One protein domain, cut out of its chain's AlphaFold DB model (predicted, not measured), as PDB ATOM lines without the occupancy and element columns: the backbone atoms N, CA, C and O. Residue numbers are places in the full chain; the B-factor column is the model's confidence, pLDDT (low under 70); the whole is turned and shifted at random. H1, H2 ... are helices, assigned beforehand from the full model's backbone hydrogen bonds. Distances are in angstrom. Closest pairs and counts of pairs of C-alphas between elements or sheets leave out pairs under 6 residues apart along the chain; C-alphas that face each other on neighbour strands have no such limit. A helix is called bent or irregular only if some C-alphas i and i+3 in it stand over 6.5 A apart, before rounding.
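AT A GLANCE: This is residues 190 to 354 of the 595 residues of an uncharacterized protein of Lactobacillus ultunensis DSM 16047 (UniProt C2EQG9). Three long helices, H4, H5 and H6, lie side by side in an up-and-down bundle, and the helical hairpin of H2 and H3 stands across one end of it. The short H1 lies beside H2 at that end; H7 lies off the opposite end, touching no helix, and residues 335 to 340 stick out there. The printed part has 165 residues, with seven named helices in the order H1 to H7 and no named strand, and its class is all helix. It is compact, with a radius of gyration of the C-alphas of 17.4 A and spans of 53 by 35 by 29 A.

HOW THE PARTS SIT: H5, residues 284 to 306, is the hub, touching three helices. H6, residues 312 to 330, forms a hairpin with H5 at a shallow tilt of 8 degrees, opposite ways; the closest C-alphas, of Tyr 301 and Ser 315, are 5.2 A apart. H4, residues 261 to 278, forms a hairpin with H5 at 23 degrees, opposite ways, closest at C-alphas of Ile 271 and Ile 290, 6.7 A; H5 touches it with residues 286 to 294 alone. H4 touches H6 with residues 263 to 268 alone, the same way at 27 degrees, closest at C-alphas of Ser 264 and Ile 321, 6.3 A. H2, residues 204 to 224, only just touches H5, with 3 pairs of C-alphas within 8 A, about perpendicular at 78 degrees; the closest are those of Tyr 221 and Phe 303, 6.3 A. H3, residues 236 to 247, forms a hairpin with H2 at 25 degrees, opposite ways, closest at C-alphas of Lys 211 and Asn 245, 5.7 A. H3 is close to H4 and H5 but not clearly touching them. H1, residues 190 to 195, is near H2. H7, residues 339 to 352, is apart from H6. In H5, H6 and H7 every O i to N i+4 pair is within hydrogen-bond range; the counts are 15 of 17 in H2, 7 of 8 in H3, 11 of 14 in H4 and 0 of 2 in H1, where 2 of 3 O i to N i+3 pairs are.

IN THESE COORDINATES: H5 is 32.8 A long, from C-alpha 284 at (212.887, 205.363, 101.473) to C-alpha 306 at (244.426, 198.946, 95.043). H2 measures 30.4 A, H6 26.6 A, H4 25.8 A, H7 20.2 A, H3 15.1 A and H1 9.5 A. H1 begins at C-alpha 190, (252.524, 198.491, 109.578). H1 is irregular, with C-alphas 191 and 194 8.1 A apart, and H4 only just, with C-alphas 274 and 277 6.7 A apart.

THE WHOLE: The C-alphas farthest apart, of Glu 205 and Glu 337, are 55.9 A apart. The printed part has no cut. The links H2 to H3 and H3 to H4 are long. Mean pLDDT of the printed part is 77.9; residues 228 to 234, 273 to 286 and 330 to 354 are under 70.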
ATOM      1  N   ILE A 190     251.587 199.446 108.963       91.19
ATOM      2  CA  ILE A 190     252.524 198.491 109.578       91.19
ATOM      3  C   ILE A 190     253.764 199.173 110.180       91.19
ATOM      4  O   ILE A 190     254.403 198.626 111.073       91.19
ATOM      5  N   HIS A 191     254.091 200.392 109.739       95.75
ATOM      6  CA  HIS A 191     255.138 201.213 110.340       95.75
ATOM      7  C   HIS A 191     254.957 201.393 111.856       95.75
ATOM      8  O   HIS A 191     255.948 201.427 112.579       95.75
ATOM      9  N   TRP A 192     253.709 201.440 112.335       95.25
ATOM     10  CA  TRP A 192     253.370 201.583 113.752       95.25
ATOM     11  C   TRP A 192     252.867 200.273 114.381       95.25
ATOM     12  O   TRP A 192     252.198 200.312 115.412       95.25
ATOM     13  N   GLU A 193     253.171 199.102 113.805       93.25
ATOM     14  CA  GLU A 193     252.661 197.804 114.285       93.25
ATOM     15  C   GLU A 193     252.955 197.550 115.771       93.25
ATOM     16  O   GLU A 193     252.116 196.998 116.481       93.25
ATOM     17  N   GLU A 194     254.092 198.025 116.285       94.00
ATOM     18  CA  GLU A 194     254.426 197.884 117.706       94.00
ATOM     19  C   GLU A 194     253.441 198.599 118.642       94.00
ATOM     20  O   GLU A 194     253.400 198.293 119.834       94.00
ATOM     21  N   TYR A 195     252.663 199.554 118.134       91.75
ATOM     22  CA  TYR A 195     251.655 200.298 118.880       91.75
ATOM     23  C   TYR A 195     250.250 199.707 118.746       91.75
ATOM     24  O   TYR A 195     249.353 200.121 119.481       91.75
ATOM     25  N   LEU A 196     250.050 198.719 117.868       90.88
ATOM     26  CA  LEU A 196     248.754 198.082 117.655       90.88
ATOM     27  C   LEU A 196     248.201 197.513 118.972       90.88
ATOM     28  O   LEU A 196     248.884 196.801 119.708       90.88
ATOM     29  N   ASN A 197     246.940 197.825 119.262       86.69
ATOM     30  CA  ASN A 197     246.218 197.481 120.487       86.69
ATOM     31  C   ASN A 197     246.792 198.067 121.796       86.69
ATOM     32  O   ASN A 197     246.319 197.700 122.876       86.69
ATOM     33  N   LYS A 198     247.764 198.990 121.745       86.38
ATOM     34  CA  LYS A 198     248.242 199.704 122.940       86.38
ATOM     35  C   LYS A 198     247.312 200.859 123.314       86.38
ATOM     36  O   LYS A 198     246.637 201.432 122.462       86.38
ATOM     37  N   ASP A 199     247.306 201.190 124.603       78.69
ATOM     38  CA  ASP A 199     246.567 202.317 125.185       78.69
ATOM     39  C   ASP A 199     246.975 203.643 124.525       78.69
ATOM     40  O   ASP A 199     248.163 203.962 124.435       78.69
ATOM     41  N   ILE A 200     245.990 204.408 124.061       73.00
ATOM     42  CA  ILE A 200     246.208 205.679 123.359       73.00
ATOM     43  C   ILE A 200     246.740 206.787 124.277       73.00
ATOM     44  O   ILE A 200     247.521 207.613 123.818       73.00
ATOM     45  N   SER A 201     246.401 206.769 125.575       72.06
ATOM     46  CA  SER A 201     246.723 207.836 126.544       72.06
ATOM     47  C   SER A 201     248.221 208.001 126.806       72.06
ATOM     48  O   SER A 201     248.656 208.956 127.444       72.06
ATOM     49  N   LYS A 202     249.023 207.045 126.334       77.88
ATOM     50  CA  LYS A 202     250.478 207.015 126.488       77.88
ATOM     51  C   LYS A 202     251.221 207.318 125.187       77.88
ATOM     52  O   LYS A 202     252.445 207.251 125.178       77.88
ATOM     53  N   ASN A 203     250.504 207.603 124.099       81.62
ATOM     54  CA  ASN A 203     251.044 207.613 122.740       81.62
ATOM     55  C   ASN A 203     250.611 208.860 121.944       81.62
ATOM     56  O   ASN A 203     250.371 208.757 120.744       81.62
ATOM     57  N   ASP A 204     250.487 210.031 122.576       86.12
ATOM     58  CA  ASP A 204     249.938 211.242 121.937       86.12
ATOM     59  C   ASP A 204     250.687 211.663 120.660       86.12
ATOM     60  O   ASP A 204     250.062 211.974 119.645       86.12
ATOM     61  N   GLU A 205     252.024 211.627 120.679       92.19
ATOM     62  CA  GLU A 205     252.857 211.979 119.519       92.19
ATOM     63  C   GLU A 205     252.634 211.011 118.348       92.19
ATOM     64  O   GLU A 205     252.357 211.433 117.225       92.19
ATOM     65  N   ILE A 206     252.652 209.708 118.639       92.94
ATOM     66  CA  ILE A 206     252.394 208.644 117.662       92.94
ATOM     67  C   ILE A 206     250.962 208.733 117.124       92.94
ATOM     68  O   ILE A 206     250.729 208.609 115.925       92.94
ATOM     69  N   THR A 207     249.992 209.024 117.989       89.81
ATOM     70  CA  THR A 207     248.590 209.213 117.604       89.81
ATOM     71  C   THR A 207     248.449 210.387 116.634       89.81
ATOM     72  O   THR A 207     247.740 210.276 115.633       89.81
ATOM     73  N   ALA A 208     249.134 211.506 116.884       93.62
ATOM     74  CA  ALA A 208     249.133 212.657 115.982       93.62
ATOM     75  C   ALA A 208     249.771 212.328 114.620       93.62
ATOM     76  O   ALA A 208     249.269 212.763 113.578       93.62
ATOM     77  N   GLU A 209     250.843 211.534 114.613       96.62
ATOM     78  CA  GLU A 209     251.491 211.065 113.388       96.62
ATOM     79  C   GLU A 209     250.567 210.158 112.560       96.62
ATOM     80  O   GLU A 209     250.370 210.403 111.364       96.62
ATOM     81  N   ILE A 210     249.932 209.175 113.205       96.19
ATOM     82  CA  ILE A 210     248.961 208.268 112.578       96.19
ATOM     83  C   ILE A 210     247.788 209.063 112.002       96.19
ATOM     84  O   ILE A 210     247.444 208.873 110.837       96.19
ATOM     85  N   LYS A 211     247.215 210.015 112.754       95.75
ATOM     86  CA  LYS A 211     246.122 210.874 112.261       95.75
ATOM     87  C   LYS A 211     246.531 211.642 111.005       95.75
ATOM     88  O   LYS A 211     245.796 211.657 110.021       95.75
ATOM     89  N   LYS A 212     247.735 212.225 110.991       98.06
ATOM     90  CA  LYS A 212     248.278 212.913 109.808       98.06
ATOM     91  C   LYS A 212     248.457 211.965 108.621       98.06
ATOM     92  O   LYS A 212     248.298 212.383 107.475       98.06
ATOM     93  N   ASN A 213     248.819 210.712 108.872       98.38
ATOM     94  CA  ASN A 213     248.927 209.703 107.831       98.38
ATOM     95  C   ASN A 213     247.558 209.265 107.293       98.38
ATOM     96  O   ASN A 213     247.389 209.173 106.080       98.38
ATOM     97  N   ASN A 214     246.574 209.086 108.171       98.06
ATOM     98  CA  ASN A 214     245.198 208.770 107.801       98.06
ATOM     99  C   ASN A 214     244.585 209.862 106.912       98.06
ATOM    100  O   ASN A 214     243.958 209.535 105.909       98.06
ATOM    101  N   GLU A 215     244.856 211.147 107.173       98.25
ATOM    102  CA  GLU A 215     244.434 212.231 106.265       98.25
ATOM    103  C   GLU A 215     245.001 212.055 104.844       98.25
ATOM    104  O   GLU A 215     244.307 212.318 103.866       98.25
ATOM    105  N   LYS A 216     246.235 211.547 104.695       98.50
ATOM    106  CA  LYS A 216     246.810 211.252 103.371       98.50
ATOM    107  C   LYS A 216     246.141 210.052 102.699       98.50
ATOM    108  O   LYS A 216     245.981 210.076 101.479       98.50
ATOM    109  N   ILE A 217     245.773 209.024 103.469       98.44
ATOM    110  CA  ILE A 217     244.999 207.873 102.973       98.44
ATOM    111  C   ILE A 217     243.660 208.379 102.423       98.44
ATOM    112  O   ILE A 217     243.340 208.111 101.266       98.44
ATOM    113  N   ILE A 218     242.937 209.187 103.204       97.94
ATOM    114  CA  ILE A 218     241.646 209.775 102.824       97.94
ATOM    115  C   ILE A 218     241.795 210.684 101.596       97.94
ATOM    116  O   ILE A 218     241.045 210.558 100.632       97.94
ATOM    117  N   ASP A 219     242.789 211.572 101.569       97.62
ATOM    118  CA  ASP A 219     243.021 212.461 100.427       97.62
ATOM    119  C   ASP A 219     243.383 211.709  99.144       97.62
ATOM    120  O   ASP A 219     243.066 212.171  98.043       97.62
ATOM    121  N   GLN A 220     244.086 210.580  99.258       97.94
ATOM    122  CA  GLN A 220     244.381 209.742  98.107       97.94
ATOM    123  C   GLN A 220     243.142 208.966  97.657       97.94
ATOM    124  O   GLN A 220     242.898 208.931  96.450       97.94
ATOM    125  N   TYR A 221     242.354 208.422  98.584       97.00
ATOM    126  CA  TYR A 221     241.069 207.793  98.282       97.00
ATOM    127  C   TYR A 221     240.171 208.745  97.492       97.00
ATOM    128  O   TYR A 221     239.812 208.446  96.363       97.00
ATOM    129  N   LEU A 222     239.920 209.953  97.994       94.19
ATOM    130  CA  LEU A 222     238.979 210.894  97.368       94.19
ATOM    131  C   LEU A 222     239.404 211.377  95.972       94.19
ATOM    132  O   LEU A 222     238.583 211.897  95.224       94.19
ATOM    133  N   LYS A 223     240.681 211.223  95.605       94.50
ATOM    134  CA  LYS A 223     241.185 211.502  94.247       94.50
ATOM    135  C   LYS A 223     241.051 210.314  93.293       94.50
ATOM    136  O   LYS A 223     241.220 210.505  92.094       94.50
ATOM    137  N   ASN A 224     240.850 209.110  93.823       92.06
ATOM    138  CA  ASN A 224     240.875 207.844  93.086       92.06
ATOM    139  C   ASN A 224     239.642 206.961  93.353       92.06
ATOM    140  O   ASN A 224     239.650 205.803  92.926       92.06
ATOM    141  N   ALA A 225     238.635 207.491  94.053       85.81
ATOM    142  CA  ALA A 225     237.349 206.854  94.305       85.81
ATOM    143  C   ALA A 225     236.735 206.411  92.975       85.81
ATOM    144  O   ALA A 225     236.809 207.146  91.983       85.81
ATOM    145  N   GLN A 226     236.197 205.192  92.929       78.50
ATOM    146  CA  GLN A 226     235.556 204.690  91.712       78.50
ATOM    147  C   GLN A 226     234.110 205.171  91.616       78.50
ATOM    148  O   GLN A 226     233.567 205.270  90.514       78.50
ATOM    149  N   MET A 227     233.506 205.506  92.756       71.81
ATOM    150  CA  MET A 227     232.152 206.032  92.840       71.81
ATOM    151  C   MET A 227     232.126 207.562  92.822       71.81
ATOM    152  O   MET A 227     233.014 208.236  93.347       71.81
ATOM    153  N   ASP A 228     231.082 208.117  92.202       67.56
ATOM    154  CA  ASP A 228     230.831 209.556  92.230       67.56
ATOM    155  C   ASP A 228     230.473 209.975  93.660       67.56
ATOM    156  O   ASP A 228     229.628 209.360  94.308       67.56
ATOM    157  N   SER A 229     231.081 211.058  94.144       65.62
ATOM    158  CA  SER A 229     230.801 211.586  95.474       65.62
ATOM    159  C   SER A 229     229.335 211.972  95.687       65.62
ATOM    160  O   SER A 229     228.898 212.047  96.828       65.62
ATOM    161  N   ALA A 230     228.584 212.213  94.605       60.47
ATOM    162  CA  ALA A 230     227.148 212.476  94.643       60.47
ATOM    163  C   ALA A 230     226.304 211.255  95.058       60.47
ATOM    164  O   ALA A 230     225.138 211.424  95.402       60.47
ATOM    165  N   VAL A 231     226.877 210.047  95.015       59.25
ATOM    166  CA  VAL A 231     226.232 208.793  95.445       59.25
ATOM    167  C   VAL A 231     226.277 208.636  96.965       59.25
ATOM    168  O   VAL A 231     225.413 207.993  97.553       59.25
ATOM    169  N   PHE A 232     227.272 209.232  97.621       64.44
ATOM    170  CA  PHE A 232     227.427 209.122  99.062       64.44
ATOM    171  C   PHE A 232     226.488 210.079  99.788       64.44
ATOM    172  O   PHE A 232     226.365 211.257  99.449       64.44
ATOM    173  N   THR A 233     225.863 209.590 100.851       56.94
ATOM    174  CA  THR A 233     225.074 210.432 101.742       56.94
ATOM    175  C   THR A 233     225.987 211.072 102.777       56.94
ATOM    176  O   THR A 233     226.591 210.390 103.602       56.94
ATOM    177  N   GLY A 234     226.113 212.398 102.720       65.69
ATOM    178  CA  GLY A 234     227.019 213.160 103.583       65.69
ATOM    179  C   GLY A 234     228.399 213.393 102.960       65.69
ATOM    180  O   GLY A 234     228.592 213.236 101.759       65.69
ATOM    181  N   ASN A 235     229.362 213.844 103.770       80.00
ATOM    182  CA  ASN A 235     230.722 214.140 103.313       80.00
ATOM    183  C   ASN A 235     231.652 212.941 103.575       80.00
ATOM    184  O   ASN A 235     232.017 212.708 104.732       80.00
ATOM    185  N   PRO A 236     232.134 212.240 102.532       85.56
ATOM    186  CA  PRO A 236     232.990 211.064 102.698       85.56
ATOM    187  C   PRO A 236     234.289 211.344 103.454       85.56
ATOM    188  O   PRO A 236     234.809 210.478 104.151       85.56
ATOM    189  N   ARG A 237     234.831 212.565 103.339       90.44
ATOM    190  CA  ARG A 237     236.045 212.949 104.069       90.44
ATOM    191  C   ARG A 237     235.808 212.942 105.572       90.44
ATOM    192  O   ARG A 237     236.657 212.455 106.311       90.44
ATOM    193  N   ASP A 238     234.695 213.519 106.010       84.62
ATOM    194  CA  ASP A 238     234.401 213.663 107.433       84.62
ATOM    195  C   ASP A 238     234.038 212.305 108.039       84.62
ATOM    196  O   ASP A 238     234.545 211.969 109.108       84.62
ATOM    197  N   GLN A 239     233.280 211.483 107.305       85.94
ATOM    198  CA  GLN A 239     232.938 210.121 107.715       85.94
ATOM    199  C   GLN A 239     234.180 209.228 107.857       85.94
ATOM    200  O   GLN A 239     234.371 208.576 108.883       85.94
ATOM    201  N   LEU A 240     235.072 209.224 106.860       93.81
ATOM    202  CA  LEU A 240     236.300 208.432 106.934       93.81
ATOM    203  C   LEU A 240     237.266 208.963 107.991       93.81
ATOM    204  O   LEU A 240     237.932 208.167 108.646       93.81
ATOM    205  N   ARG A 241     237.330 210.283 108.201       90.62
ATOM    206  CA  ARG A 241     238.119 210.866 109.292       90.62
ATOM    207  C   ARG A 241     237.611 210.383 110.642       90.62
ATOM    208  O   ARG A 241     238.428 210.035 111.493       90.62
ATOM    209  N   ASP A 242     236.301 210.373 110.849       84.56
ATOM    210  CA  ASP A 242     235.719 209.888 112.093       84.56
ATOM    211  C   ASP A 242     236.058 208.408 112.320       84.56
ATOM    212  O   ASP A 242     236.642 208.066 113.353       84.56
ATOM    213  N   PHE A 243     235.861 207.564 111.306       92.44
ATOM    214  CA  PHE A 243     236.262 206.160 111.357       92.44
ATOM    215  C   PHE A 243     237.751 205.985 111.699       92.44
ATOM    216  O   PHE A 243     238.103 205.321 112.677       92.44
ATOM    217  N   THR A 244     238.654 206.604 110.930       93.88
ATOM    218  CA  THR A 244     240.091 206.334 111.057       93.88
ATOM    219  C   THR A 244     240.751 207.029 112.241       93.88
ATOM    220  O   THR A 244     241.749 206.521 112.748       93.88
ATOM    221  N   ASN A 245     240.254 208.196 112.669       89.19
ATOM    222  CA  ASN A 245     240.932 209.040 113.661       89.19
ATOM    223  C   ASN A 245     240.220 209.116 115.009       89.19
ATOM    224  O   ASN A 245     240.900 209.345 116.012       89.19
ATOM    225  N   ASN A 246     238.896 208.955 115.045       82.50
ATOM    226  CA  ASN A 246     238.128 209.012 116.285       82.50
ATOM    227  C   ASN A 246     237.780 207.602 116.752       82.50
ATOM    228  O   ASN A 246     238.129 207.232 117.869       82.50
ATOM    229  N   PHE A 247     237.174 206.790 115.886       86.44
ATOM    230  CA  PHE A 247     236.729 205.449 116.246       86.44
ATOM    231  C   PHE A 247     237.888 204.459 116.394       86.44
ATOM    232  O   PHE A 247     238.087 203.914 117.483       86.44
ATOM    233  N   LEU A 248     238.709 204.248 115.358       87.81
ATOM    234  CA  LEU A 248     239.803 203.267 115.422       87.81
ATOM    235  C   LEU A 248     240.854 203.619 116.474       87.81
ATOM    236  O   LEU A 248     241.484 202.724 117.034       87.81
ATOM    237  N   LEU A 249     241.001 204.906 116.783       84.94
ATOM    238  CA  LEU A 249     241.911 205.403 117.810       84.94
ATOM    239  C   LEU A 249     241.188 205.708 119.129       84.94
ATOM    240  O   LEU A 249     241.768 206.364 119.984       84.94
ATOM    241  N   SER A 250     239.947 205.251 119.324       72.75
ATOM    242  CA  SER A 250     239.286 205.299 120.632       72.75
ATOM    243  C   SER A 250     239.812 204.148 121.496       72.75
ATOM    244  O   SER A 250     239.759 202.982 121.101       72.75
ATOM    245  N   ARG A 251     240.351 204.464 122.684       70.94
ATOM    246  CA  ARG A 251     240.891 203.530 123.706       70.94
ATOM    247  C   ARG A 251     242.198 202.820 123.352       70.94
ATOM    248  O   ARG A 251     243.132 202.814 124.156       70.94
ATOM    249  N   ARG A 252     242.273 202.198 122.179       80.62
ATOM    250  CA  ARG A 252     243.453 201.472 121.698       80.62
ATOM    251  C   ARG A 252     243.792 201.894 120.284       80.62
ATOM    252  O   ARG A 252     242.895 202.122 119.484       80.62
ATOM    253  N   LEU A 253     245.083 201.955 119.980       83.06
ATOM    254  CA  LEU A 253     245.551 202.228 118.626       83.06
ATOM    255  C   LEU A 253     245.216 201.039 117.719       83.06
ATOM    256  O   LEU A 253     245.745 199.943 117.904       83.06
ATOM    257  N   ARG A 254     244.330 201.258 116.748       90.44
ATOM    258  CA  ARG A 254     244.003 200.323 115.664       90.44
ATOM    259  C   ARG A 254     244.228 201.001 114.319       90.44
ATOM    260  O   ARG A 254     244.298 202.227 114.236       90.44
ATOM    261  N   PHE A 255     244.337 200.200 113.267       94.69
ATOM    262  CA  PHE A 255     244.568 200.687 111.911       94.69
ATOM    263  C   PHE A 255     243.428 200.289 110.993       94.69
ATOM    264  O   PHE A 255     242.742 199.294 111.216       94.69
ATOM    265  N   VAL A 256     243.273 201.036 109.905       94.12
ATOM    266  CA  VAL A 256     242.237 200.785 108.897       94.12
ATOM    267  C   VAL A 256     242.296 199.362 108.319       94.12
ATOM    268  O   VAL A 256     241.290 198.805 107.899       94.12
ATOM    269  N   ASN A 257     243.474 198.737 108.342       94.62
ATOM    270  CA  ASN A 257     243.707 197.378 107.871       94.62
ATOM    271  C   ASN A 257     244.012 196.377 108.999       94.62
ATOM    272  O   ASN A 257     244.462 195.276 108.706       94.62
ATOM    273  N   SER A 258     243.800 196.686 110.282       93.75
ATOM    274  CA  SER A 258     244.123 195.712 111.339       93.75
ATOM    275  C   SER A 258     243.054 194.630 111.519       93.75
ATOM    276  O   SER A 258     243.396 193.470 111.755       93.75
ATOM    277  N   ASN A 259     241.773 194.995 111.425       95.00
ATOM    278  CA  ASN A 259     240.653 194.105 111.724       95.00
ATOM    279  C   ASN A 259     239.364 194.595 111.041       95.00
ATOM    280  O   ASN A 259     238.928 195.714 111.287       95.00
ATOM    281  N   LEU A 260     238.746 193.762 110.203       94.94
ATOM    282  CA  LEU A 260     237.531 194.126 109.463       94.94
ATOM    283  C   LEU A 260     236.275 194.164 110.347       94.94
ATOM    284  O   LEU A 260     235.319 194.855 110.006       94.94
ATOM    285  N   GLY A 261     236.281 193.494 111.506       93.12
ATOM    286  CA  GLY A 261     235.166 193.568 112.459       93.12
ATOM    287  C   GLY A 261     234.963 194.970 113.049       93.12
ATOM    288  O   GLY A 261     233.850 195.328 113.423       93.12
ATOM    289  N   ASP A 262     236.011 195.805 113.067       91.62
ATOM    290  CA  ASP A 262     235.905 197.210 113.473       91.62
ATOM    291  C   ASP A 262     235.047 198.030 112.484       91.62
ATOM    292  O   ASP A 262     234.330 198.932 112.907       91.62
ATOM    293  N   VAL A 263     235.073 197.700 111.185       93.44
ATOM    294  CA  VAL A 263     234.243 198.361 110.158       93.44
ATOM    295  C   VAL A 263     232.772 198.040 110.371       93.44
ATOM    296  O   VAL A 263     231.955 198.952 110.398       93.44
ATOM    297  N   SER A 264     232.446 196.758 110.570       92.12
ATOM    298  CA  SER A 264     231.071 196.310 110.824       92.12
ATOM    299  C   SER A 264     230.476 197.023 112.037       92.12
ATOM    300  O   SER A 264     229.391 197.600 111.942       92.12
ATOM    301  N   TYR A 265     231.220 197.074 113.146       89.75
ATOM    302  CA  TYR A 265     230.746 197.755 114.346       89.75
ATOM    303  C   TYR A 265     230.577 199.262 114.128       89.75
ATOM    304  O   TYR A 265     229.576 199.842 114.542       89.75
ATOM    305  N   TYR A 266     231.527 199.902 113.443       90.19
ATOM    306  CA  TYR A 266     231.446 201.328 113.148       90.19
ATOM    307  C   TYR A 266     230.233 201.685 112.285       90.19
ATOM    308  O   TYR A 266     229.490 202.607 112.620       90.19
ATOM    309  N   ILE A 267     230.016 200.951 111.194       88.94
ATOM    310  CA  ILE A 267     228.872 201.181 110.313       88.94
ATOM    311  C   ILE A 267     227.570 200.965 111.089       88.94
ATOM    312  O   ILE A 267     226.679 201.810 111.005       88.94
ATOM    313  N   TRP A 268     227.484 199.914 111.912       86.94
ATOM    314  CA  TRP A 268     226.322 199.693 112.771       86.94
ATOM    315  C   TRP A 268     226.066 200.886 113.702       86.94
ATOM    316  O   TRP A 268     224.933 201.344 113.788       86.94
ATOM    317  N   LEU A 269     227.101 201.460 114.335       78.25
ATOM    318  CA  LEU A 269     226.955 202.667 115.165       78.25
ATOM    319  C   LEU A 269     226.408 203.853 114.360       78.25
ATOM    320  O   LEU A 269     225.522 204.563 114.838       78.25
ATOM    321  N   CYS A 270     226.918 204.067 113.145       79.62
ATOM    322  CA  CYS A 270     226.435 205.127 112.265       79.62
ATOM    323  C   CYS A 270     224.962 204.936 111.903       79.62
ATOM    324  O   CYS A 270     224.191 205.886 111.994       79.62
ATOM    325  N   ILE A 271     224.558 203.722 111.532       76.81
ATOM    326  CA  ILE A 271     223.173 203.436 111.155       76.81
ATOM    327  C   ILE A 271     222.263 203.539 112.376       76.81
ATOM    328  O   ILE A 271     221.309 204.311 112.371       76.81
ATOM    329  N   PHE A 272     222.579 202.806 113.438       70.50
ATOM    330  CA  PHE A 272     221.697 202.622 114.578       70.50
ATOM    331  C   PHE A 272     221.557 203.885 115.441       70.50
ATOM    332  O   PHE A 272     220.448 204.238 115.839       70.50
ATOM    333  N   TYR A 273     222.655 204.599 115.712       65.56
ATOM    334  CA  TYR A 273     222.624 205.814 116.537       65.56
ATOM    335  C   TYR A 273     222.634 207.112 115.734       65.56
ATOM    336  O   TYR A 273     222.223 208.142 116.265       65.56
ATOM    337  N   GLY A 274     223.132 207.091 114.497       63.09
ATOM    338  CA  GLY A 274     223.261 208.293 113.674       63.09
ATOM    339  C   GLY A 274     222.109 208.496 112.696       63.09
ATOM    340  O   GLY A 274     221.684 209.627 112.505       63.09
ATOM    341  N   ILE A 275     221.614 207.425 112.073       62.12
ATOM    342  CA  ILE A 275     220.636 207.514 110.984       62.12
ATOM    343  C   ILE A 275     219.237 207.137 111.505       62.12
ATOM    344  O   ILE A 275     218.327 207.956 111.451       62.12
ATOM    345  N   LYS A 276     219.057 205.943 112.091       61.44
ATOM    346  CA  LYS A 276     217.756 205.387 112.539       61.44
ATOM    347  C   LYS A 276     216.928 206.337 113.428       61.44
ATOM    348  O   LYS A 276     215.711 206.345 113.283       61.44
ATOM    349  N   PRO A 277     217.510 207.166 114.321       55.31
ATOM    350  CA  PRO A 277     216.736 208.074 115.169       55.31
ATOM    351  C   PRO A 277     215.977 209.195 114.448       55.31
ATOM    352  O   PRO A 277     215.013 209.696 115.030       55.31
ATOM    353  N   ASP A 278     216.421 209.589 113.251       50.03
ATOM    354  CA  ASP A 278     215.923 210.763 112.519       50.03
ATOM    355  C   ASP A 278     214.875 210.413 111.446       50.03
ATOM    356  O   ASP A 278     214.258 211.310 110.865       50.03
ATOM    357  N   PHE A 279     214.626 209.120 111.213       50.97
ATOM    358  CA  PHE A 279     213.707 208.618 110.190       50.97
ATOM    359  C   PHE A 279     212.639 207.703 110.806       50.97
ATOM    360  O   PHE A 279     212.872 207.021 111.802       50.97
ATOM    361  N   GLY A 280     211.436 207.699 110.227       45.28
ATOM    362  CA  GLY A 280     210.421 206.691 110.553       45.28
ATOM    363  C   GLY A 280     210.751 205.353 109.883       45.28
ATOM    364  O   GLY A 280     211.383 205.345 108.831       45.28
ATOM    365  N   HIS A 281     210.286 204.232 110.447       44.34
ATOM    366  CA  HIS A 281     210.569 202.864 109.966       44.34
ATOM    367  C   HIS A 281     210.193 202.590 108.487       44.34
ATOM    368  O   HIS A 281     210.638 201.603 107.923       44.34
ATOM    369  N   SER A 282     209.425 203.469 107.836       46.25
ATOM    370  CA  SER A 282     208.931 203.328 106.457       46.25
ATOM    371  C   SER A 282     209.543 204.332 105.459       46.25
ATOM    372  O   SER A 282     208.886 204.700 104.483       46.25
ATOM    373  N   ASP A 283     210.727 204.888 105.737       55.53
ATOM    374  CA  ASP A 283     211.298 205.995 104.958       55.53
ATOM    375  C   ASP A 283     212.297 205.514 103.882       55.53
ATOM    376  O   ASP A 283     213.404 205.086 104.187       55.53
ATOM    377  N   GLU A 284     211.959 205.633 102.595       59.38
ATOM    378  CA  GLU A 284     212.887 205.363 101.473       59.38
ATOM    379  C   GLU A 284     214.159 206.238 101.517       59.38
ATOM    380  O   GLU A 284     215.226 205.877 101.004       59.38
ATOM    381  N   HIS A 285     214.090 207.389 102.193       65.12
ATOM    382  CA  HIS A 285     215.260 208.213 102.450       65.12
ATOM    383  C   HIS A 285     216.246 207.520 103.402       65.12
ATOM    384  O   HIS A 285     217.455 207.621 103.188       65.12
ATOM    385  N   PHE A 286     215.755 206.752 104.382       69.06
ATOM    386  CA  PHE A 286     216.573 205.953 105.299       69.06
ATOM    387  C   PHE A 286     217.390 204.899 104.543       69.06
ATOM    388  O   PHE A 286     218.612 204.845 104.694       69.06
ATOM    389  N   LYS A 287     216.742 204.133 103.651       71.81
ATOM    390  CA  LYS A 287     217.407 203.111 102.820       71.81
ATOM    391  C   LYS A 287     218.469 203.727 101.911       71.81
ATOM    392  O   LYS A 287     219.585 203.217 101.824       71.81
ATOM    393  N   THR A 288     218.159 204.872 101.303       70.75
ATOM    394  CA  THR A 288     219.107 205.620 100.459       70.75
ATOM    395  C   THR A 288     220.330 206.094 101.253       70.75
ATOM    396  O   THR A 288     221.457 205.997 100.766       70.75
ATOM    397  N   ILE A 289     220.132 206.588 102.483       71.44
ATOM    398  CA  ILE A 289     221.226 207.037 103.358       71.44
ATOM    399  C   ILE A 289     222.108 205.870 103.797       71.44
ATOM    400  O   ILE A 289     223.335 205.967 103.756       71.44
ATOM    401  N   ILE A 290     221.506 204.739 104.153       78.94
ATOM    402  CA  ILE A 290     222.268 203.533 104.478       78.94
ATOM    403  C   ILE A 290     223.069 203.067 103.259       78.94
ATOM    404  O   ILE A 290     224.280 202.881 103.369       78.94
ATOM    405  N   ALA A 291     222.440 202.949 102.086       79.44
ATOM    406  CA  ALA A 291     223.117 202.533 100.860       79.44
ATOM    407  C   ALA A 291     224.329 203.426 100.549       79.44
ATOM    408  O   ALA A 291     225.424 202.917 100.309       79.44
ATOM    409  N   GLY A 292     224.171 204.751 100.631       79.50
ATOM    410  CA  GLY A 292     225.260 205.700 100.398       79.50
ATOM    411  C   GLY A 292     226.437 205.524 101.365       79.50
ATOM    412  O   GLY A 292     227.594 205.553 100.936       79.50
ATOM    413  N   LEU A 293     226.164 205.299 102.656       84.25
ATOM    414  CA  LEU A 293     227.190 205.021 103.670       84.25
ATOM    415  C   LEU A 293     227.938 203.709 103.381       84.25
ATOM    416  O   LEU A 293     229.171 203.671 103.408       84.25
ATOM    417  N   LEU A 294     227.202 202.640 103.088       88.50
ATOM    418  CA  LEU A 294     227.750 201.307 102.835       88.50
ATOM    419  C   LEU A 294     228.590 201.263 101.557       88.50
ATOM    420  O   LEU A 294     229.693 200.708 101.549       88.50
ATOM    421  N   MET A 295     228.106 201.907 100.494       85.56
ATOM    422  CA  MET A 295     228.826 202.063  99.230       85.56
ATOM    423  C   MET A 295     230.137 202.834  99.421       85.56
ATOM    424  O   MET A 295     231.151 202.460  98.838       85.56
ATOM    425  N   MET A 296     230.152 203.859 100.281       92.31
ATOM    426  CA  MET A 296     231.373 204.600 100.612       92.31
ATOM    427  C   MET A 296     232.421 203.710 101.290       92.31
ATOM    428  O   MET A 296     233.595 203.761 100.925       92.31
ATOM    429  N   PHE A 297     232.022 202.894 102.269       94.75
ATOM    430  CA  PHE A 297     232.949 201.969 102.925       94.75
ATOM    431  C   PHE A 297     233.442 200.872 101.980       94.75
ATOM    432  O   PHE A 297     234.631 200.552 101.999       94.75
ATOM    433  N   ASN A 298     232.576 200.359 101.105       93.38
ATOM    434  CA  ASN A 298     232.972 199.403 100.077       93.38
ATOM    435  C   ASN A 298     234.021 200.001  99.115       93.38
ATOM    436  O   ASN A 298     235.118 199.457  98.984       93.38
ATOM    437  N   ASP A 299     233.749 201.171  98.521       94.12
ATOM    438  CA  ASP A 299     234.685 201.854  97.608       94.12
ATOM    439  C   ASP A 299     236.011 202.210  98.305       94.12
ATOM    440  O   ASP A 299     237.096 202.079  97.730       94.12
ATOM    441  N   PHE A 300     235.952 202.584  99.586       97.31
ATOM    442  CA  PHE A 300     237.146 202.842 100.383       97.31
ATOM    443  C   PHE A 300     238.016 201.590 100.559       97.31
ATOM    444  O   PHE A 300     239.232 201.671 100.375       97.31
ATOM    445  N   TYR A 301     237.439 200.421 100.854       97.31
ATOM    446  CA  TYR A 301     238.213 199.180 100.987       97.31
ATOM    447  C   TYR A 301     238.701 198.620  99.643       97.31
ATOM    448  O   TYR A 301     239.814 198.081  99.589       97.31
ATOM    449  N   ILE A 302     237.973 198.866  98.546       95.12
ATOM    450  CA  ILE A 302     238.470 198.633  97.179       95.12
ATOM    451  C   ILE A 302     239.723 199.480  96.943       95.12
ATOM    452  O   ILE A 302     240.755 198.973  96.493       95.12
ATOM    453  N   PHE A 303     239.685 200.762  97.311       97.31
ATOM    454  CA  PHE A 303     240.855 201.631  97.250       97.31
ATOM    455  C   PHE A 303     242.024 201.102  98.095       97.31
ATOM    456  O   PHE A 303     243.148 201.070  97.593       97.31
ATOM    457  N   LEU A 304     241.788 200.649  99.333       97.25
ATOM    458  CA  LEU A 304     242.837 200.073 100.189       97.25
ATOM    459  C   LEU A 304     243.479 198.825  99.560       97.25
ATOM    460  O   LEU A 304     244.686 198.613  99.708       97.25
ATOM    461  N   SER A 305     242.701 198.026  98.824       95.44
ATOM    462  CA  SER A 305     243.214 196.885  98.058       95.44
ATOM    463  C   SER A 305     244.127 197.332  96.915       95.44
ATOM    464  O   SER A 305     245.251 196.844  96.767       95.44
ATOM    465  N   ARG A 306     243.693 198.358  96.174       94.81
ATOM    466  CA  ARG A 306     244.426 198.946  95.043       94.81
ATOM    467  C   ARG A 306     245.749 199.594  95.414       94.81
ATOM    468  O   ARG A 306     246.635 199.671  94.571       94.81
ATOM    469  N   VAL A 307     245.896 200.052  96.656       95.19
ATOM    470  CA  VAL A 307     247.157 200.589  97.205       95.19
ATOM    471  C   VAL A 307     247.978 199.559  97.982       95.19
ATOM    472  O   VAL A 307     249.002 199.904  98.573       95.19
ATOM    473  N   GLY A 308     247.547 198.295  97.985       94.06
ATOM    474  CA  GLY A 308     248.290 197.183  98.565       94.06
ATOM    475  C   GLY A 308     248.227 197.075 100.092       94.06
ATOM    476  O   GLY A 308     249.076 196.395 100.674       94.06
ATOM    477  N   LEU A 309     247.261 197.729 100.750       95.12
ATOM    478  CA  LEU A 309     247.084 197.661 102.209       95.12
ATOM    479  C   LEU A 309     246.288 196.438 102.677       95.12
ATOM    480  O   LEU A 309     246.498 195.988 103.804       95.12
ATOM    481  N   VAL A 310     245.401 195.918 101.827       95.69
ATOM    482  CA  VAL A 310     244.586 194.713 102.069       95.69
ATOM    483  C   VAL A 310     244.522 193.853 100.801       95.69
ATOM    484  O   VAL A 310     244.871 194.319  99.715       95.69
ATOM    485  N   THR A 311     244.120 192.583 100.901       94.31
ATOM    486  CA  THR A 311     243.884 191.755  99.701       94.31
ATOM    487  C   THR A 311     242.552 192.089  99.020       94.31
ATOM    488  O   THR A 311     241.679 192.711  99.622       94.31
ATOM    489  N   GLN A 312     242.357 191.656  97.768       90.62
ATOM    490  CA  GLN A 312     241.043 191.719  97.105       90.62
ATOM    491  C   GLN A 312     239.984 190.953  97.919       90.62
ATOM    492  O   GLN A 312     238.895 191.459  98.140       90.62
ATOM    493  N   ALA A 313     240.340 189.778  98.451       89.75
ATOM    494  CA  ALA A 313     239.450 188.986  99.298       89.75
ATOM    495  C   ALA A 313     239.036 189.725 100.583       89.75
ATOM    496  O   ALA A 313     237.898 189.603 101.017       89.75
ATOM    497  N   ASP A 314     239.934 190.507 101.190       93.88
ATOM    498  CA  ASP A 314     239.586 191.323 102.358       93.88
ATOM    499  C   ASP A 314     238.647 192.481 101.985       93.88
ATOM    500  O   ASP A 314     237.745 192.792 102.755       93.88
ATOM    501  N   SER A 315     238.814 193.084 100.802       92.75
ATOM    502  CA  SER A 315     237.859 194.070 100.275       92.75
ATOM    503  C   SER A 315     236.488 193.447 100.016       92.75
ATOM    504  O   SER A 315     235.479 194.035 100.390       92.75
ATOM    505  N   ASN A 316     236.443 192.246  99.432       87.31
ATOM    506  CA  ASN A 316     235.190 191.531  99.185       87.31
ATOM    507  C   ASN A 316     234.478 191.187 100.500       87.31
ATOM    508  O   ASN A 316     233.280 191.391 100.602       87.31
ATOM    509  N   ARG A 317     235.212 190.804 101.554       90.88
ATOM    510  CA  ARG A 317     234.603 190.622 102.884       90.88
ATOM    511  C   ARG A 317     233.954 191.893 103.425       90.88
ATOM    512  O   ARG A 317     232.952 191.802 104.120       90.88
ATOM    513  N   VAL A 318     234.520 193.071 103.153       92.75
ATOM    514  CA  VAL A 318     233.872 194.337 103.537       92.75
ATOM    515  C   VAL A 318     232.614 194.577 102.712       92.75
ATOM    516  O   VAL A 318     231.618 195.013 103.277       92.75
ATOM    517  N   ASN A 319     232.621 194.237 101.420       87.94
ATOM    518  CA  ASN A 319     231.400 194.241 100.618       87.94
ATOM    519  C   ASN A 319     230.328 193.323 101.230       87.94
ATOM    520  O   ASN A 319     229.208 193.780 101.420       87.94
ATOM    521  N   ASP A 320     230.678 192.097 101.625       82.88
ATOM    522  CA  ASP A 320     229.740 191.152 102.252       82.88
ATOM    523  C   ASP A 320     229.170 191.704 103.568       82.88
ATOM    524  O   ASP A 320     227.965 191.642 103.796       82.88
ATOM    525  N   ILE A 321     230.018 192.310 104.413       86.12
ATOM    526  CA  ILE A 321     229.587 193.004 105.639       86.12
ATOM    527  C   ILE A 321     228.602 194.128 105.303       86.12
ATOM    528  O   ILE A 321     227.582 194.272 105.975       86.12
ATOM    529  N   CYS A 322     228.901 194.928 104.277       85.62
ATOM    530  CA  CYS A 322     228.030 196.013 103.853       85.62
ATOM    531  C   CYS A 322     226.679 195.487 103.356       85.62
ATOM    532  O   CYS A 322     225.653 196.009 103.775       85.62
ATOM    533  N   GLN A 323     226.658 194.448 102.518       78.69
ATOM    534  CA  GLN A 323     225.410 193.847 102.032       78.69
ATOM    535  C   GLN A 323     224.580 193.272 103.178       78.69
ATOM    536  O   GLN A 323     223.388 193.545 103.267       78.69
ATOM    537  N   GLN A 324     225.217 192.561 104.112       79.19
ATOM    538  CA  GLN A 324     224.540 192.039 105.299       79.19
ATOM    539  C   GLN A 324     223.904 193.158 106.119       79.19
ATOM    540  O   GLN A 324     222.745 193.048 106.489       79.19
ATOM    541  N   GLN A 325     224.615 194.261 106.370       80.44
ATOM    542  CA  GLN A 325     224.032 195.378 107.116       80.44
ATOM    543  C   GLN A 325     222.951 196.120 106.332       80.44
ATOM    544  O   GLN A 325     222.000 196.602 106.942       80.44
ATOM    545  N   PHE A 326     223.048 196.186 105.003       80.75
ATOM    546  CA  PHE A 326     221.951 196.696 104.186       80.75
ATOM    547  C   PHE A 326     220.690 195.858 104.402       80.75
ATOM    548  O   PHE A 326     219.668 196.412 104.792       80.75
ATOM    549  N   VAL A 327     220.791 194.536 104.247       70.69
ATOM    550  CA  VAL A 327     219.699 193.582 104.498       70.69
ATOM    551  C   VAL A 327     219.154 193.755 105.915       70.69
ATOM    552  O   VAL A 327     217.986 194.079 106.096       70.69
ATOM    553  N   THR A 328     220.016 193.663 106.931       73.38
ATOM    554  CA  THR A 328     219.627 193.765 108.345       73.38
ATOM    555  C   THR A 328     218.816 195.023 108.656       73.38
ATOM    556  O   THR A 328     217.846 194.935 109.396       73.38
ATOM    557  N   PHE A 329     219.191 196.179 108.102       70.62
ATOM    558  CA  PHE A 329     218.554 197.454 108.438       70.62
ATOM    559  C   PHE A 329     217.469 197.917 107.464       70.62
ATOM    560  O   PHE A 329     216.772 198.883 107.777       70.62
ATOM    561  N   THR A 330     217.359 197.323 106.275       65.56
ATOM    562  CA  THR A 330     216.457 197.820 105.220       65.56
ATOM    563  C   THR A 330     215.460 196.790 104.703       65.56
ATOM    564  O   THR A 330     214.506 197.188 104.024       65.56
ATOM    565  N   GLU A 331     215.645 195.511 105.030       56.66
ATOM    566  CA  GLU A 331     214.711 194.435 104.718       56.66
ATOM    567  C   GLU A 331     213.864 194.097 105.955       56.66
ATOM    568  O   GLU A 331     214.380 193.699 107.003       56.66
ATOM    569  N   ASP A 332     212.548 194.281 105.821       44.06
ATOM    570  CA  ASP A 332     211.549 193.854 106.798       44.06
ATOM    571  C   ASP A 332     211.403 192.325 106.699       44.06
ATOM    572  O   ASP A 332     210.643 191.813 105.882       44.06
ATOM    573  N   GLU A 333     212.116 191.569 107.534       38.97
ATOM    574  CA  GLU A 333     211.827 190.139 107.733       38.97
ATOM    575  C   GLU A 333     210.540 189.986 108.558       38.97
ATOM    576  O   GLU A 333     210.554 189.644 109.739       38.97
ATOM    577  N   TYR A 334     209.406 190.250 107.917       37.69
ATOM    578  CA  TYR A 334     208.070 189.952 108.424       37.69
ATOM    579  C   TYR A 334     207.341 189.007 107.466       37.69
ATOM    580  O   TYR A 334     206.272 189.338 106.958       37.69
ATOM    581  N   ALA A 335     207.912 187.826 107.209       31.00
ATOM    582  CA  ALA A 335     207.231 186.789 106.428       31.00
ATOM    583  C   ALA A 335     207.701 185.346 106.697       31.00
ATOM    584  O   ALA A 335     207.453 184.465 105.879       31.00
ATOM    585  N   ASP A 336     208.327 185.057 107.841       31.20
ATOM    586  CA  ASP A 336     208.388 183.671 108.314       31.20
ATOM    587  C   ASP A 336     207.778 183.601 109.716       31.20
ATOM    588  O   ASP A 336     208.275 184.223 110.656       31.20
ATOM    589  N   GLU A 337     206.688 182.844 109.869       34.41
ATOM    590  CA  GLU A 337     206.032 182.539 111.156       34.41
ATOM    591  C   GLU A 337     206.910 181.627 112.049       34.41
ATOM    592  O   GLU A 337     206.414 180.910 112.918       34.41
ATOM    593  N   ASN A 338     208.229 181.652 111.852       37.78
ATOM    594  CA  ASN A 338     209.213 180.909 112.617       37.78
ATOM    595  C   ASN A 338     209.886 181.804 113.668       37.78
ATOM    596  O   ASN A 338     209.950 183.031 113.574       37.78
ATOM    597  N   THR A 339     210.405 181.158 114.709       38.88
ATOM    598  CA  THR A 339     210.922 181.744 115.954       38.88
ATOM    599  C   THR A 339     211.911 182.908 115.760       38.88
ATOM    600  O   THR A 339     211.928 183.808 116.595       38.88
ATOM    601  N   ASN A 340     212.679 182.943 114.664       37.50
ATOM    602  CA  ASN A 340     213.716 183.955 114.413       37.50
ATOM    603  C   ASN A 340     213.168 185.340 114.017       37.50
ATOM    604  O   ASN A 340     213.645 186.344 114.547       37.50
ATOM    605  N   GLY A 341     212.127 185.422 113.175       39.81
ATOM    606  CA  GLY A 341     211.544 186.713 112.756       39.81
ATOM    607  C   GLY A 341     210.931 187.482 113.933       39.81
ATOM    608  O   GLY A 341     211.148 188.680 114.114       39.81
ATOM    609  N   ASN A 342     210.272 186.757 114.840       46.41
ATOM    610  CA  ASN A 342     209.729 187.342 116.065       46.41
ATOM    611  C   ASN A 342     210.819 187.843 117.034       46.41
ATOM    612  O   ASN A 342     210.587 188.780 117.801       46.41
ATOM    613  N   VAL A 343     212.005 187.229 117.035       45.53
ATOM    614  CA  VAL A 343     213.115 187.618 117.919       45.53
ATOM    615  C   VAL A 343     213.848 188.845 117.389       45.53
ATOM    616  O   VAL A 343     214.190 189.731 118.180       45.53
ATOM    617  N   LYS A 344     214.034 188.947 116.072       48.81
ATOM    618  CA  LYS A 344     214.553 190.162 115.436       48.81
ATOM    619  C   LYS A 344     213.653 191.348 115.763       48.81
ATOM    620  O   LYS A 344     214.120 192.314 116.364       48.81
ATOM    621  N   GLN A 345     212.340 191.193 115.567       51.09
ATOM    622  CA  GLN A 345     211.383 192.227 115.947       51.09
ATOM    623  C   GLN A 345     211.420 192.550 117.443       51.09
ATOM    624  O   GLN A 345     211.396 193.713 117.842       51.09
ATOM    625  N   MET A 346     211.533 191.536 118.301       51.53
ATOM    626  CA  MET A 346     211.652 191.753 119.738       51.53
ATOM    627  C   MET A 346     212.901 192.555 120.106       51.53
ATOM    628  O   MET A 346     212.817 193.416 120.987       51.53
ATOM    629  N   THR A 347     214.031 192.254 119.471       49.66
ATOM    630  CA  THR A 347     215.300 192.958 119.651       49.66
ATOM    631  C   THR A 347     215.144 194.401 119.189       49.66
ATOM    632  O   THR A 347     215.429 195.311 119.959       49.66
ATOM    633  N   GLU A 348     214.581 194.630 118.006       52.78
ATOM    634  CA  GLU A 348     214.311 195.966 117.475       52.78
ATOM    635  C   GLU A 348     213.353 196.793 118.340       52.78
ATOM    636  O   GLU A 348     213.621 197.964 118.619       52.78
ATOM    637  N   ASP A 349     212.280 196.189 118.844       53.31
ATOM    638  CA  ASP A 349     211.354 196.825 119.778       53.31
ATOM    639  C   ASP A 349     212.049 197.151 121.107       53.31
ATOM    640  O   ASP A 349     211.863 198.227 121.658       53.31
ATOM    641  N   LEU A 350     212.879 196.246 121.650       48.84
ATOM    642  CA  LEU A 350     213.658 196.531 122.870       48.84
ATOM    643  C   LEU A 350     214.639 197.686 122.661       48.84
ATOM    644  O   LEU A 350     214.847 198.500 123.560       48.84
ATOM    645  N   LEU A 351     215.206 197.762 121.463       47.59
ATOM    646  CA  LEU A 351     216.142 198.784 121.029       47.59
ATOM    647  C   LEU A 351     215.468 200.154 120.802       47.59
ATOM    648  O   LEU A 351     216.106 201.190 121.011       47.59
ATOM    649  N   THR A 352     214.186 200.183 120.426       46.81
ATOM    650  CA  THR A 352     213.419 201.404 120.103       46.81
ATOM    651  C   THR A 352     212.506 201.899 121.243       46.81
ATOM    652  O   THR A 352     212.406 203.116 121.444       46.81
ATOM    653  N   ASP A 353     211.931 201.011 122.068       44.25
ATOM    654  CA  ASP A 353     211.015 201.333 123.188       44.25
ATOM    655  C   ASP A 353     211.686 202.064 124.365       44.25
ATOM    656  O   ASP A 353     211.016 202.674 125.204       44.25
ATOM    657  N   ILE A 354     213.020 202.082 124.424       41.94
ATOM    658  CA  ILE A 354     213.785 202.838 125.430       41.94
ATOM    659  C   ILE A 354     213.442 204.339 125.392       41.94
ATOM    660  O   ILE A 354     213.479 205.005 126.432       41.94
TER     661      ILE A 354